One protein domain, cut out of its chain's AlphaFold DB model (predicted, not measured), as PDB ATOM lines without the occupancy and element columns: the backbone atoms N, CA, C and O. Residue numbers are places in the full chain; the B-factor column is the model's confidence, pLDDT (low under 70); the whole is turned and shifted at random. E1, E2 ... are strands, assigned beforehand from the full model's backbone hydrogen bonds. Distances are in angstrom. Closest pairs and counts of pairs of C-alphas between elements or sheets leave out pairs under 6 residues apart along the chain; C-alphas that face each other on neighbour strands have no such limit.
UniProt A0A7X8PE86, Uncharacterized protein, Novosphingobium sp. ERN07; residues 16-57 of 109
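This is residues 16 to 57 of the 109 residues of an uncharacterized protein of Novosphingobium sp. ERN07 (UniProt A0A7X8PE86). With little regular structure, this is a small, mostly looped piece: the hairpin of E2 and E3 and the separate strand E1, with residues 16 to 17 folded beside its start, while the unnamed tail 45 to 57 runs out to one end. The 42 printed residues hold three named strands, E1, E2, E3, all strand in class, with 12 residues in them; E2 and E3 form an antiparallel sheet. The whole is compact, radius of gyration of the C-alphas 9.8 A, and only just elongated, spanning 29 by 19 by 15 A.

Find C-alpha 23 at (5.595, 44.573, 24.046); E1 runs from there to residue 26, 9.6 A. E2, residues 35 to 38, and E3, residues 41 to 44, each measure 10.5 A; E3 ends at (0.991, 41.661, 33.086).

Look at hairpin E2 and E3: they run antiparallel at 157 degrees, with N 36 and O 43 within hydrogen-bond range at 2.8 A. E1 pairs with no named strand and is apart from both.

The farthest C-alphas, of Gly 39 and Arg 55, are 30.7 A apart. The printed part has no cut, and no link is long. Residues 56 to 57 are under pLDDT 70.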
ATOM      1  N   PHE A  16       3.821  39.696  22.723       81.88
ATOM      2  CA  PHE A  16       2.820  39.833  23.769       81.88
ATOM      3  C   PHE A  16       2.806  41.265  24.283       81.88
ATOM      4  O   PHE A  16       3.831  41.773  24.725       81.88
ATOM      5  N   GLU A  17       1.649  41.914  24.255       82.19
ATOM      6  CA  GLU A  17       1.492  43.264  24.789       82.19
ATOM      7  C   GLU A  17       0.938  43.207  26.215       82.19
ATOM      8  O   GLU A  17      -0.069  42.550  26.485       82.19
ATOM      9  N   CYS A  18       1.595  43.891  27.151       80.75
ATOM     10  CA  CYS A  18       1.031  44.097  28.475       80.75
ATOM     11  C   CYS A  18       0.068  45.290  28.459       80.75
ATOM     12  O   CYS A  18       0.321  46.300  27.816       80.75
ATOM     13  N   THR A  19      -0.957  45.254  29.313       74.81
ATOM     14  CA  THR A  19      -1.830  46.388  29.663       74.81
ATOM     15  C   THR A  19      -1.115  47.695  30.039       74.81
ATOM     16  O   THR A  19      -1.759  48.739  30.076       74.81
ATOM     17  N   CYS A  20       0.183  47.660  30.351       73.12
ATOM     18  CA  CYS A  20       1.010  48.840  30.617       73.12
ATOM     19  C   CYS A  20       1.641  49.445  29.345       73.12
ATOM     20  O   CYS A  20       2.376  50.423  29.453       73.12
ATOM     21  N   GLY A  21       1.380  48.865  28.167       74.31
ATOM     22  CA  GLY A  21       1.866  49.316  26.859       74.31
ATOM     23  C   GLY A  21       3.240  48.774  26.447       74.31
ATOM     24  O   GLY A  21       3.799  49.247  25.464       74.31
ATOM     25  N   ASN A  22       3.814  47.815  27.185       80.38
ATOM     26  CA  ASN A  22       5.091  47.189  26.817       80.38
ATOM     27  C   ASN A  22       4.862  45.927  25.984       80.38
ATOM     28  O   ASN A  22       4.016  45.109  26.347       80.38
ATOM     29  N   ILE A  23       5.648  45.748  24.922       83.50
ATOM     30  CA  ILE A  23       5.595  44.573  24.046       83.50
ATOM     31  C   ILE A  23       6.803  43.687  24.346       83.50
ATOM     32  O   ILE A  23       7.946  44.136  24.304       83.50
ATOM     33  N   HIS A  24       6.551  42.417  24.645       81.81
ATOM     34  CA  HIS A  24       7.580  41.404  24.803       81.81
ATOM     35  C   HIS A  24       7.603  40.480  23.588       81.81
ATOM     36  O   HIS A  24       6.604  39.835  23.275       81.81
ATOM     37  N   HIS A  25       8.754  40.400  22.929       85.06
ATOM     38  CA  HIS A  25       9.004  39.448  21.854       85.06
ATOM     39  C   HIS A  25       9.631  38.186  22.452       85.06
ATOM     40  O   HIS A  25      10.738  38.248  22.983       85.06
ATOM     41  N   ALA A  26       8.921  37.064  22.367       80.62
ATOM     42  CA  ALA A  26       9.337  35.772  22.894       80.62
ATOM     43  C   ALA A  26       9.704  34.827  21.735       80.62
ATOM     44  O   ALA A  26       8.809  34.300  21.064       80.62
ATOM     45  N   PRO A  27      11.001  34.579  21.483       79.25
ATOM     46  CA  PRO A  27      11.442  33.621  20.467       79.25
ATOM     47  C   PRO A  27      10.973  32.192  20.758       79.25
ATOM     48  O   PRO A  27      10.747  31.410  19.840       79.25
ATOM     49  N   ASP A  28      10.811  31.861  22.037       81.75
ATOM     50  CA  ASP A  28      10.360  30.568  22.548       81.75
ATOM     51  C   ASP A  28       8.843  30.510  22.801       81.75
ATOM     52  O   ASP A  28       8.340  29.520  23.333       81.75
ATOM     53  N   ALA A  29       8.114  31.572  22.437       80.19
ATOM     54  CA  ALA A  29       6.688  31.752  22.699       80.19
ATOM     55  C   ALA A  29       6.288  31.613  24.183       80.19
ATOM     56  O   ALA A  29       5.120  31.344  24.482       80.19
ATOM     57  N   ARG A  30       7.223  31.811  25.123       83.94
ATOM     58  CA  ARG A  30       6.932  31.775  26.560       83.94
ATOM     59  C   ARG A  30       6.722  33.170  27.120       83.94
ATOM     60  O   ARG A  30       7.305  34.153  26.674       83.94
ATOM     61  N   LEU A  31       5.877  33.238  28.142       83.81
ATOM     62  CA  LEU A  31       5.676  34.461  28.898       83.81
ATOM     63  C   LEU A  31       6.750  34.608  29.981       83.81
ATOM     64  O   LEU A  31       7.001  33.651  30.717       83.81
ATOM     65  N   PRO A  32       7.356  35.797  30.125       78.31
ATOM     66  CA  PRO A  32       8.291  36.056  31.206       78.31
ATOM     67  C   PRO A  32       7.560  36.164  32.553       78.31
ATOM     68  O   PRO A  32       6.333  36.274  32.636       78.31
ATOM     69  N   VAL A  33       8.326  36.134  33.643       78.69
ATOM     70  CA  VAL A  33       7.791  36.194  35.011       78.69
ATOM     71  C   VAL A  33       6.910  37.438  35.203       78.69
ATOM     72  O   VAL A  33       7.261  38.534  34.789       78.69
ATOM     73  N   GLY A  34       5.745  37.273  35.841       76.81
ATOM     74  CA  GLY A  34       4.794  38.368  36.099       76.81
ATOM     75  C   GLY A  34       3.780  38.643  34.986       76.81
ATOM     76  O   GLY A  34       2.910  39.506  35.150       76.81
ATOM     77  N   TRP A  35       3.851  37.887  33.895       84.50
ATOM     78  CA  TRP A  35       2.842  37.873  32.843       84.50
ATOM     79  C   TRP A  35       1.863  36.719  33.052       84.50
ATOM     80  O   TRP A  35       2.168  35.708  33.683       84.50
ATOM     81  N   SER A  36       0.641  36.893  32.572       85.75
ATOM     82  CA  SER A  36      -0.447  35.929  32.698       85.75
ATOM     83  C   SER A  36      -1.172  35.798  31.367       85.75
ATOM     84  O   SER A  36      -1.350  36.782  30.649       85.75
ATOM     85  N   GLN A  37      -1.605  34.578  31.054       86.31
ATOM     86  CA  GLN A  37      -2.382  34.266  29.860       86.31
ATOM     87  C   GLN A  37      -3.680  33.569  30.242       86.31
ATOM     88  O   GLN A  37      -3.691  32.654  31.065       86.31
ATOM     89  N   ARG A  38      -4.778  33.963  29.595       84.69
ATOM     90  CA  ARG A  38      -6.043  33.225  29.624       84.69
ATOM     91  C   ARG A  38      -6.641  33.203  28.227       84.69
ATOM     92  O   ARG A  38      -7.078  34.232  27.711       84.69
ATOM     93  N   GLY A  39      -6.659  32.018  27.621       83.38
ATOM     94  CA  GLY A  39      -6.991  31.864  26.205       83.38
ATOM     95  C   GLY A  39      -6.009  32.644  25.326       83.38
ATOM     96  O   GLY A  39      -4.798  32.564  25.518       83.38
ATOM     97  N   SER A  40      -6.531  33.440  24.394       77.69
ATOM     98  CA  SER A  40      -5.734  34.322  23.528       77.69
ATOM     99  C   SER A  40      -5.353  35.661  24.173       77.69
ATOM    100  O   SER A  40      -4.659  36.457  23.545       77.69
ATOM    101  N   LYS A  41      -5.798  35.944  25.404       78.31
ATOM    102  CA  LYS A  41      -5.499  37.209  26.090       78.31
ATOM    103  C   LYS A  41      -4.271  37.067  26.972       78.31
ATOM    104  O   LYS A  41      -4.213  36.160  27.801       78.31
ATOM    105  N   VAL A  42      -3.352  38.017  26.842       82.44
ATOM    106  CA  VAL A  42      -2.152  38.145  27.669       82.44
ATOM    107  C   VAL A  42      -2.165  39.501  28.370       82.44
ATOM    108  O   VAL A  42      -2.600  40.495  27.797       82.44
ATOM    109  N   TRP A  43      -1.743  39.538  29.631       83.56
ATOM    110  CA  TRP A  43      -1.559  40.774  30.393       83.56
ATOM    111  C   TRP A  43      -0.433  40.597  31.411       83.56
ATOM    112  O   TRP A  43      -0.089  39.474  31.773       83.56
ATOM    113  N   CYS A  44       0.121  41.698  31.916       82.12
ATOM    114  CA  CYS A  44       0.991  41.661  33.086       82.12
ATOM    115  C   CYS A  44       0.234  42.199  34.301       82.12
ATOM    116  O   CYS A  44      -0.421  43.239  34.233       82.12
ATOM    117  N   ALA A  45       0.259  41.439  35.399       71.88
ATOM    118  CA  ALA A  45      -0.389  41.850  36.647       71.88
ATOM    119  C   ALA A  45       0.351  43.034  37.285       71.88
ATOM    120  O   ALA A  45      -0.257  43.874  37.944       71.88
ATOM    121  N   ASP A  46       1.658  43.095  37.039       74.56
ATOM    122  CA  ASP A  46       2.562  44.114  37.531       74.56
ATOM    123  C   ASP A  46       3.524  44.518  36.407       74.56
ATOM    124  O   ASP A  46       4.306  43.704  35.905       74.56
ATOM    125  N   CYS A  47       3.456  45.791  36.019       76.75
ATOM    126  CA  CYS A  47       4.318  46.382  35.002       76.75
ATOM    127  C   CYS A  47       5.809  46.247  35.362       76.75
ATOM    128  O   CYS A  47       6.647  46.100  34.473       76.75
ATOM    129  N   THR A  48       6.146  46.255  36.656       77.50
ATOM    130  CA  THR A  48       7.534  46.126  37.118       77.50
ATOM    131  C   THR A  48       8.081  44.721  36.925       77.50
ATOM    132  O   THR A  48       9.205  44.557  36.452       77.50
ATOM    133  N   ARG A  49       7.255  43.696  37.162       73.31
ATOM    134  CA  ARG A  49       7.607  42.307  36.833       73.31
ATOM    135  C   ARG A  49       7.718  42.087  35.326       73.31
ATOM    136  O   ARG A  49       8.493  41.249  34.891       73.31
ATOM    137  N   ALA A  50       7.028  42.903  34.530       72.69
ATOM    138  CA  ALA A  50       7.195  42.954  33.083       72.69
ATOM    139  C   ALA A  50       8.445  43.717  32.599       72.69
ATOM    140  O   ALA A  50       8.557  43.994  31.403       72.69
ATOM    141  N   GLY A  51       9.370  44.062  33.500       73.00
ATOM    142  CA  GLY A  51      10.630  44.734  33.173       73.00
ATOM    143  C   GLY A  51      10.502  46.243  32.954       73.00
ATOM    144  O   GLY A  51      11.480  46.889  32.583       73.00
ATOM    145  N   ILE A  52       9.322  46.829  33.187       72.12
ATOM    146  CA  ILE A  52       9.122  48.278  33.103       72.12
ATOM    147  C   ILE A  52       9.603  48.900  34.413       72.12
ATOM    148  O   ILE A  52       9.115  48.559  35.488       72.12
ATOM    149  N   ALA A  53      10.543  49.840  34.344       71.62
ATOM    150  CA  ALA A  53      11.039  50.509  35.542       71.62
ATOM    151  C   ALA A  53       9.879  51.150  36.325       71.62
ATOM    152  O   ALA A  53       9.071  51.871  35.748       71.62
ATOM    153  N   ALA A  54       9.816  50.951  37.645       70.31
ATOM    154  CA  ALA A  54       8.713  51.453  38.477       70.31
ATOM    155  C   ALA A  54       8.432  52.957  38.275       70.31
ATOM    156  O   ALA A  54       7.282  53.380  38.258       70.31
ATOM    157  N   ARG A  55       9.476  53.753  38.010       71.56
ATOM    158  CA  ARG A  55       9.374  55.191  37.704       71.56
ATOM    159  C   ARG A  55       8.578  55.529  36.434       71.56
ATOM    160  O   ARG A  55       8.067  56.637  36.327       71.56
ATOM    161  N   THR A  56       8.506  54.619  35.463       67.62
ATOM    162  CA  THR A  56       7.750  54.805  34.212       67.62
ATOM    163  C   THR A  56       6.358  54.184  34.283       67.62
ATOM    164  O   THR A  56       5.529  54.423  33.405       67.62
ATOM    165  N   VAL A  57       6.073  53.403  35.327       66.19
ATOM    166  CA  VAL A  57       4.749  52.838  35.570       66.19
ATOM    167  C   VAL A  57       3.856  53.942  36.117       66.19
ATOM    168  O   VAL A  57       3.958  54.333  37.277       66.19
TER     169      VAL A  57